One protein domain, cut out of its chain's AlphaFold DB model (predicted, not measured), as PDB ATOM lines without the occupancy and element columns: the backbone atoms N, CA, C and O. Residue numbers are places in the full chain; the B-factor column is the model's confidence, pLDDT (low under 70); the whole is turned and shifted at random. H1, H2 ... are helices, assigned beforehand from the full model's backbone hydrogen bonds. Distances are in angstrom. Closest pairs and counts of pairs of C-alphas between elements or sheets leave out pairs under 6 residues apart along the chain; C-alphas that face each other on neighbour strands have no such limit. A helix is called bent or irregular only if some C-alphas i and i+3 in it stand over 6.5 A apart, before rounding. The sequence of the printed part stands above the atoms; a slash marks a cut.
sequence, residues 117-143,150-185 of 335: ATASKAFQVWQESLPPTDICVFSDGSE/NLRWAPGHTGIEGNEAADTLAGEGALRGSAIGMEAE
ATOM      1  N   ALA A 117      39.847 127.249  10.251       80.31
ATOM      2  CA  ALA A 117      40.446 127.845   9.060       80.31
ATOM      3  C   ALA A 117      39.569 127.598   7.825       80.31
ATOM      4  O   ALA A 117      39.353 128.505   7.019       80.31
ATOM      5  N   THR A 118      39.018 126.392   7.700       82.25
ATOM      6  CA  THR A 118      38.075 126.047   6.633       82.25
ATOM      7  C   THR A 118      36.758 126.812   6.776       82.25
ATOM      8  O   THR A 118      36.279 127.383   5.796       82.25
ATOM      9  N   ALA A 119      36.216 126.915   7.993       79.19
ATOM     10  CA  ALA A 119      35.015 127.708   8.261       79.19
ATOM     11  C   ALA A 119      35.215 129.203   7.937       79.19
ATOM     12  O   ALA A 119      34.332 129.829   7.353       79.19
ATOM     13  N   SER A 120      36.395 129.762   8.236       79.94
ATOM     14  CA  SER A 120      36.744 131.148   7.888       79.94
ATOM     15  C   SER A 120      36.744 131.388   6.376       79.94
ATOM     16  O   SER A 120      36.202 132.390   5.916       79.94
ATOM     17  N   LYS A 121      37.315 130.468   5.587       82.56
ATOM     18  CA  LYS A 121      37.318 130.576   4.117       82.56
ATOM     19  C   LYS A 121      35.907 130.493   3.541       82.56
ATOM     20  O   LYS A 121      35.556 131.270   2.662       82.56
ATOM     21  N   ALA A 122      35.089 129.573   4.052       82.06
ATOM     22  CA  ALA A 122      33.696 129.447   3.629       82.06
ATOM     23  C   ALA A 122      32.885 130.714   3.944       82.06
ATOM     24  O   ALA A 122      32.076 131.145   3.126       82.06
ATOM     25  N   PHE A 123      33.137 131.338   5.100       80.69
ATOM     26  CA  PHE A 123      32.510 132.605   5.469       80.69
ATOM     27  C   PHE A 123      32.900 133.744   4.523       80.69
ATOM     28  O   PHE A 123      32.021 134.482   4.096       80.69
ATOM     29  N   GLN A 124      34.178 133.861   4.150       83.62
ATOM     30  CA  GLN A 124      34.640 134.874   3.189       83.62
ATOM     31  C   GLN A 124      33.948 134.717   1.827       83.62
ATOM     32  O   GLN A 124      33.401 135.684   1.309       83.62
ATOM     33  N   VAL A 125      33.865 133.489   1.299       85.81
ATOM     34  CA  VAL A 125      33.153 133.205   0.037       85.81
ATOM     35  C   VAL A 125      31.668 133.572   0.131       85.81
ATOM     36  O   VAL A 125      31.101 134.146  -0.796       85.81
ATOM     37  N   TRP A 126      31.020 133.255   1.255       85.31
ATOM     38  CA  TRP A 126      29.635 133.660   1.489       85.31
ATOM     39  C   TRP A 126      29.493 135.184   1.559       85.31
ATOM     40  O   TRP A 126      28.587 135.734   0.937       85.31
ATOM     41  N   GLN A 127      30.393 135.868   2.263       81.56
ATOM     42  CA  GLN A 127      30.380 137.322   2.403       81.56
ATOM     43  C   GLN A 127      30.539 138.021   1.044       81.56
ATOM     44  O   GLN A 127      29.814 138.971   0.765       81.56
ATOM     45  N   GLU A 128      31.421 137.520   0.178       85.69
ATOM     46  CA  GLU A 128      31.602 138.010  -1.197       85.69
ATOM     47  C   GLU A 128      30.360 137.798  -2.079       85.69
ATOM     48  O   GLU A 128      30.154 138.532  -3.045       85.69
ATOM     49  N   SER A 129      29.518 136.812  -1.753       85.50
ATOM     50  CA  SER A 129      28.282 136.527  -2.495       85.50
ATOM     51  C   SER A 129      27.106 137.444  -2.132       85.50
ATOM     52  O   SER A 129      26.052 137.362  -2.768       85.50
ATOM     53  N   LEU A 130      27.254 138.297  -1.110       82.75
ATOM     54  CA  LEU A 130      26.179 139.167  -0.640       82.75
ATOM     55  C   LEU A 130      25.941 140.353  -1.594       82.75
ATOM     56  O   LEU A 130      26.896 140.956  -2.091       82.75
ATOM     57  N   PRO A 131      24.674 140.735  -1.844       84.00
ATOM     58  CA  PRO A 131      24.354 141.930  -2.615       84.00
ATOM     59  C   PRO A 131      24.877 143.217  -1.949       84.00
ATOM     60  O   PRO A 131      24.916 143.296  -0.722       84.00
ATOM     61  N   PRO A 132      25.145 144.293  -2.714       79.75
ATOM     62  CA  PRO A 132      25.562 145.588  -2.157       79.75
ATOM     63  C   PRO A 132      24.540 146.262  -1.224       79.75
ATOM     64  O   PRO A 132      24.854 147.259  -0.581       79.75
ATOM     65  N   THR A 133      23.301 145.767  -1.189       81.69
ATOM     66  CA  THR A 133      22.238 146.232  -0.288       81.69
ATOM     67  C   THR A 133      22.344 145.652   1.119       81.69
ATOM     68  O   THR A 133      21.662 146.136   2.023       81.69
ATOM     69  N   ASP A 134      23.171 144.625   1.306       77.12
ATOM     70  CA  ASP A 134      23.292 143.901   2.562       77.12
ATOM     71  C   ASP A 134      24.456 144.468   3.383       77.12
ATOM     72  O   ASP A 134      25.561 144.677   2.884       77.12
ATOM     73  N   ILE A 135      24.215 144.712   4.672       72.12
ATOM     74  CA  ILE A 135      25.219 145.251   5.593       72.12
ATOM     75  C   ILE A 135      25.703 144.125   6.504       72.12
ATOM     76  O   ILE A 135      24.926 143.547   7.264       72.12
ATOM     77  N   CYS A 136      27.006 143.848   6.465       73.12
ATOM     78  CA  CYS A 136      27.663 142.983   7.441       73.12
ATOM     79  C   CYS A 136      28.128 143.816   8.636       73.12
ATOM     80  O   CYS A 136      28.983 144.687   8.493       73.12
ATOM     81  N   VAL A 137      27.584 143.531   9.820       72.62
ATOM     82  CA  VAL A 137      28.013 144.152  11.078       72.62
ATOM     83  C   VAL A 137      28.784 143.121  11.889       72.62
ATOM     84  O   VAL A 137      28.251 142.063  12.221       72.62
ATOM     85  N   PHE A 138      30.029 143.442  12.229       72.75
ATOM     86  CA  PHE A 138      30.860 142.642  13.122       72.75
ATOM     87  C   PHE A 138      30.802 143.266  14.515       72.75
ATOM     88  O   PHE A 138      31.131 144.440  14.682       72.75
ATOM     89  N   SER A 139      30.317 142.505  15.497       66.69
ATOM     90  CA  SER A 139      30.240 142.942  16.892       66.69
ATOM     91  C   SER A 139      31.176 142.125  17.772       66.69
ATOM     92  O   SER A 139      31.537 140.993  17.455       66.69
ATOM     93  N   ASP A 140      31.519 142.688  18.926       63.31
ATOM     94  CA  ASP A 140      32.358 142.061  19.951       63.31
ATOM     95  C   ASP A 140      31.658 140.922  20.730       63.31
ATOM     96  O   ASP A 140      32.197 140.396  21.707       63.31
ATOM     97  N   GLY A 141      30.447 140.528  20.313       59.59
ATOM     98  CA  GLY A 141      29.678 139.435  20.909       59.59
ATOM     99  C   GLY A 141      28.703 139.843  22.019       59.59
ATOM    100  O   GLY A 141      28.106 138.967  22.648       59.59
ATOM    101  N   SER A 142      28.497 141.139  22.269       59.94
ATOM    102  CA  SER A 142      27.453 141.619  23.182       59.94
ATOM    103  C   SER A 142      26.086 141.725  22.479       59.94
ATOM    104  O   SER A 142      25.735 142.735  21.877       59.94
ATOM    105  N   GLU A 143      25.285 140.654  22.530       59.81
ATOM    106  CA  GLU A 143      23.951 140.631  21.908       59.81
ATOM    107  C   GLU A 143      22.973 141.561  22.654       59.81
ATOM    108  O   GLU A 143      22.588 141.303  23.798       59.81
ATOM    109  N   ASN A 150      17.729 141.424  11.430       59.38
ATOM    110  CA  ASN A 150      18.150 140.034  11.230       59.38
ATOM    111  C   ASN A 150      19.643 139.888  11.543       59.38
ATOM    112  O   ASN A 150      20.490 140.287  10.746       59.38
ATOM    113  N   LEU A 151      19.970 139.293  12.688       61.38
ATOM    114  CA  LEU A 151      21.349 139.014  13.086       61.38
ATOM    115  C   LEU A 151      21.779 137.628  12.592       61.38
ATOM    116  O   LEU A 151      21.099 136.631  12.836       61.38
ATOM    117  N   ARG A 152      22.931 137.554  11.918       61.88
ATOM    118  CA  ARG A 152      23.610 136.292  11.593       61.88
ATOM    119  C   ARG A 152      24.941 136.238  12.321       61.88
ATOM    120  O   ARG A 152      25.656 137.232  12.381       61.88
ATOM    121  N   TRP A 153      25.262 135.077  12.880       63.84
ATOM    122  CA  TRP A 153      26.499 134.906  13.631       63.84
ATOM    123  C   TRP A 153      27.682 134.717  12.679       63.84
ATOM    124  O   TRP A 153      27.662 133.814  11.841       63.84
ATOM    125  N   ALA A 154      28.704 135.560  12.815       64.94
ATOM    126  CA  ALA A 154      29.973 135.405  12.116       64.94
ATOM    127  C   ALA A 154      30.934 134.562  12.972       64.94
ATOM    128  O   ALA A 154      31.052 134.822  14.171       64.94
ATOM    129  N   PRO A 155      31.638 133.569  12.401       64.19
ATOM    130  CA  PRO A 155      32.584 132.758  13.151       64.19
ATOM    131  C   PRO A 155      33.667 133.597  13.842       64.19
ATOM    132  O   PRO A 155      34.333 134.403  13.200       64.19
ATOM    133  N   GLY A 156      33.892 133.388  15.142       62.12
ATOM    134  CA  GLY A 156      35.009 133.998  15.877       62.12
ATOM    135  C   GLY A 156      36.352 133.375  15.476       62.12
ATOM    136  O   GLY A 156      36.875 132.501  16.180       62.12
ATOM    137  N   HIS A 157      36.871 133.737  14.300       64.12
ATOM    138  CA  HIS A 157      38.077 133.162  13.698       64.12
ATOM    139  C   HIS A 157      39.082 134.230  13.268       64.12
ATOM    140  O   HIS A 157      38.702 135.302  12.800       64.12
ATOM    141  N   THR A 158      40.363 133.879  13.401       61.75
ATOM    142  CA  THR A 158      41.500 134.664  12.921       61.75
ATOM    143  C   THR A 158      41.479 134.734  11.394       61.75
ATOM    144  O   THR A 158      41.449 133.688  10.742       61.75
ATOM    145  N   GLY A 159      41.512 135.944  10.832       68.69
ATOM    146  CA  GLY A 159      41.587 136.192   9.385       68.69
ATOM    147  C   GLY A 159      40.294 136.646   8.696       68.69
ATOM    148  O   GLY A 159      40.308 136.850   7.482       68.69
ATOM    149  N   ILE A 160      39.185 136.838   9.419       78.44
ATOM    150  CA  ILE A 160      38.027 137.578   8.887       78.44
ATOM    151  C   ILE A 160      38.322 139.069   9.051       78.44
ATOM    152  O   ILE A 160      38.373 139.556  10.177       78.44
ATOM    153  N   GLU A 161      38.496 139.787   7.939       82.88
ATOM    154  CA  GLU A 161      38.922 141.196   7.928       82.88
ATOM    155  C   GLU A 161      38.073 142.078   8.853       82.88
ATOM    156  O   GLU A 161      38.618 142.853   9.630       82.88
ATOM    157  N   GLY A 162      36.747 141.904   8.845       78.56
ATOM    158  CA  GLY A 162      35.842 142.661   9.709       78.56
ATOM    159  C   GLY A 162      36.031 142.403  11.210       78.56
ATOM    160  O   GLY A 162      35.951 143.345  11.995       78.56
ATOM    161  N   ASN A 163      36.336 141.162  11.613       77.88
ATOM    162  CA  ASN A 163      36.636 140.829  13.011       77.88
ATOM    163  C   ASN A 163      37.995 141.399  13.427       77.88
ATOM    164  O   ASN A 163      38.098 142.030  14.472       77.88
ATOM    165  N   GLU A 164      39.023 141.216  12.595       83.62
ATOM    166  CA  GLU A 164      40.375 141.725  12.864       83.62
ATOM    167  C   GLU A 164      40.387 143.260  12.931       83.62
ATOM    168  O   GLU A 164      41.042 143.848  13.793       83.62
ATOM    169  N   ALA A 165      39.624 143.926  12.056       82.94
ATOM    170  CA  ALA A 165      39.442 145.372  12.077       82.94
ATOM    171  C   ALA A 165      38.697 145.828  13.339       82.94
ATOM    172  O   ALA A 165      39.125 146.792  13.976       82.94
ATOM    173  N   ALA A 166      37.626 145.131  13.739       80.94
ATOM    174  CA  ALA A 166      36.905 145.426  14.976       80.94
ATOM    175  C   ALA A 166      37.802 145.259  16.218       80.94
ATOM    176  O   ALA A 166      37.847 146.157  17.059       80.94
ATOM    177  N   ASP A 167      38.571 144.171  16.299       81.00
ATOM    178  CA  ASP A 167      39.522 143.912  17.386       81.00
ATOM    179  C   ASP A 167      40.653 144.954  17.417       81.00
ATOM    180  O   ASP A 167      41.018 145.451  18.487       81.00
ATOM    181  N   THR A 168      41.177 145.339  16.249       84.19
ATOM    182  CA  THR A 168      42.204 146.385  16.128       84.19
ATOM    183  C   THR A 168      41.672 147.731  16.613       84.19
ATOM    184  O   THR A 168      42.301 148.369  17.456       84.19
ATOM    185  N   LEU A 169      40.485 148.144  16.152       81.75
ATOM    186  CA  LEU A 169      39.841 149.391  16.573       81.75
ATOM    187  C   LEU A 169      39.510 149.390  18.072       81.75
ATOM    188  O   LEU A 169      39.694 150.409  18.742       81.75
ATOM    189  N   ALA A 170      39.074 148.254  18.626       77.81
ATOM    190  CA  ALA A 170      38.863 148.100  20.062       77.81
ATOM    191  C   ALA A 170      40.180 148.252  20.848       77.81
ATOM    192  O   ALA A 170      40.216 148.928  21.881       77.81
ATOM    193  N   GLY A 171      41.277 147.681  20.339       78.19
ATOM    194  CA  GLY A 171      42.624 147.840  20.891       78.19
ATOM    195  C   GLY A 171      43.126 149.287  20.848       78.19
ATOM    196  O   GLY A 171      43.615 149.798  21.855       78.19
ATOM    197  N   GLU A 172      42.959 149.979  19.718       81.06
ATOM    198  CA  GLU A 172      43.283 151.406  19.580       81.06
ATOM    199  C   GLU A 172      42.456 152.275  20.531       81.06
ATOM    200  O   GLU A 172      42.992 153.184  21.169       81.06
ATOM    201  N   GLY A 173      41.161 151.978  20.666       73.75
ATOM    202  CA  GLY A 173      40.267 152.639  21.611       73.75
ATOM    203  C   GLY A 173      40.726 152.479  23.060       73.75
ATOM    204  O   GLY A 173      40.722 153.450  23.808       73.75
ATOM    205  N   ALA A 174      41.211 151.292  23.441       69.12
ATOM    206  CA  ALA A 174      41.753 151.038  24.778       69.12
ATOM    207  C   ALA A 174      43.063 151.800  25.072       69.12
ATOM    208  O   ALA A 174      43.388 152.030  26.238       69.12
ATOM    209  N   LEU A 175      43.820 152.182  24.034       68.75
ATOM    210  CA  LEU A 175      45.074 152.940  24.150       68.75
ATOM    211  C   LEU A 175      44.866 154.460  24.173       68.75
ATOM    212  O   LEU A 175      45.732 155.189  24.666       68.75
ATOM    213  N   ARG A 176      43.735 154.962  23.658       62.69
ATOM    214  CA  ARG A 176      43.352 156.371  23.804       62.69
ATOM    215  C   ARG A 176      42.997 156.591  25.278       62.69
ATOM    216  O   ARG A 176      42.020 156.046  25.771       62.69
ATOM    217  N   GLY A 177      43.859 157.312  26.002       59.47
ATOM    218  CA  GLY A 177      43.737 157.534  27.449       59.47
ATOM    219  C   GLY A 177      42.373 158.084  27.890       59.47
ATOM    220  O   GLY A 177      41.587 158.523  27.057       59.47
ATOM    221  N   SER A 178      42.122 158.056  29.210       55.09
ATOM    222  CA  SER A 178      40.822 158.295  29.865       55.09
ATOM    223  C   SER A 178      39.845 159.150  29.060       55.09
ATOM    224  O   SER A 178      39.997 160.370  28.970       55.09
ATOM    225  N   ALA A 179      38.802 158.498  28.549       57.66
ATOM    226  CA  ALA A 179      37.615 159.179  28.063       57.66
ATOM    227  C   ALA A 179      37.033 160.096  29.160       57.66
ATOM    228  O   ALA A 179      37.330 159.942  30.348       57.66
ATOM    229  N   ILE A 180      36.219 161.078  28.776       51.88
ATOM    230  CA  ILE A 180      35.514 161.975  29.703       51.88
ATOM    231  C   ILE A 180      34.037 161.564  29.700       51.88
ATOM    232  O   ILE A 180      33.443 161.427  28.638       51.88
ATOM    233  N   GLY A 181      33.424 161.387  30.875       57.91
ATOM    234  CA  GLY A 181      32.009 161.001  30.997       57.91
ATOM    235  C   GLY A 181      31.801 159.506  31.266       57.91
ATOM    236  O   GLY A 181      32.638 158.880  31.908       57.91
ATOM    237  N   MET A 182      30.677 158.929  30.816       52.34
ATOM    238  CA  MET A 182      30.317 157.518  31.081       52.34
ATOM    239  C   MET A 182      31.344 156.514  30.529       52.34
ATOM    240  O   MET A 182      31.532 155.447  31.102       52.34
ATOM    241  N   GLU A 183      32.051 156.875  29.458       54.00
ATOM    242  CA  GLU A 183      33.135 156.084  28.856       54.00
ATOM    243  C   GLU A 183      34.394 156.010  29.744       54.00
ATOM    244  O   GLU A 183      35.237 155.134  29.564       54.00
ATOM    245  N   ALA A 184      34.517 156.912  30.726       60.56
ATOM    246  CA  ALA A 184      35.590 156.927  31.719       60.56
ATOM    247  C   ALA A 184      35.331 155.971  32.892       60.56
ATOM    248  O   ALA A 184      36.214 155.768  33.733       60.56
ATOM    249  N   GLU A 185      34.102 155.451  33.018       64.62
ATOM    250  CA  GLU A 185      33.748 154.587  34.135       64.62
ATOM    251  C   GLU A 185      34.544 153.281  34.044       64.62
ATOM    252  O   GLU A 185      34.535 152.602  33.012       64.62
TER     253      GLU A 185
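This is residues 117 to 143 and 150 to 185 of the 335 residues of the protein "Putative RNA-directed DNA polymerase from transposon X-element" of Penicillium digitatum (UniProt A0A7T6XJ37). Two helices make an open T-like figure: the longer one, H2, lies along the long axis, and H1 stands crosswise near its first end without reaching it, with loop stretches between them. The far end of H2 sticks out with the tail after it, residues 171 to 185, and so does the bend at residues 128 to 134. The printed part has 63 residues with two named helices, H1 then H2 along the chain, and no named strand; the class is all helix, though under half of the residues, 27 of 63, are in named elements. The whole is loose, with a radius of gyration of the C-alphas of 14.8 A, and elongated, spanning 42 by 25 by 20 A.

Look first at H2, residues 161 to 175, the longest helix. H1, residues 117 to 128, is apart from it, with no C-alpha of the one within 8 A of the other. In both H1 and H2 every O i to N i+4 pair is within hydrogen-bond range. Residues 171 to 185, of which 171 to 175 belong to H2, stand free.

Find C-alpha 161 at (38.922, 141.196, 7.928); from there H2 runs 21.0 A to C-alpha 175 at (45.074, 152.940, 24.150). H1 begins at C-alpha 117, at (40.446, 127.845, 9.060), and runs 16.9 A to C-alpha 128. Neither helix is bent.

The C-alphas of Thr 118 and Gly 181 are the two farthest apart, at 43.0 A. Residues 144 to 149 are not printed, and C-alphas 143 and 150 are 12.2 A apart across this cut, which falls in the link from H1 to H2. Before it, residues 129 to 143 are a long stretch with no named element. The mean pLDDT of the printed part is 72.2; residues 139 to 143, 150 to 159 and 174 to 185 are under 70.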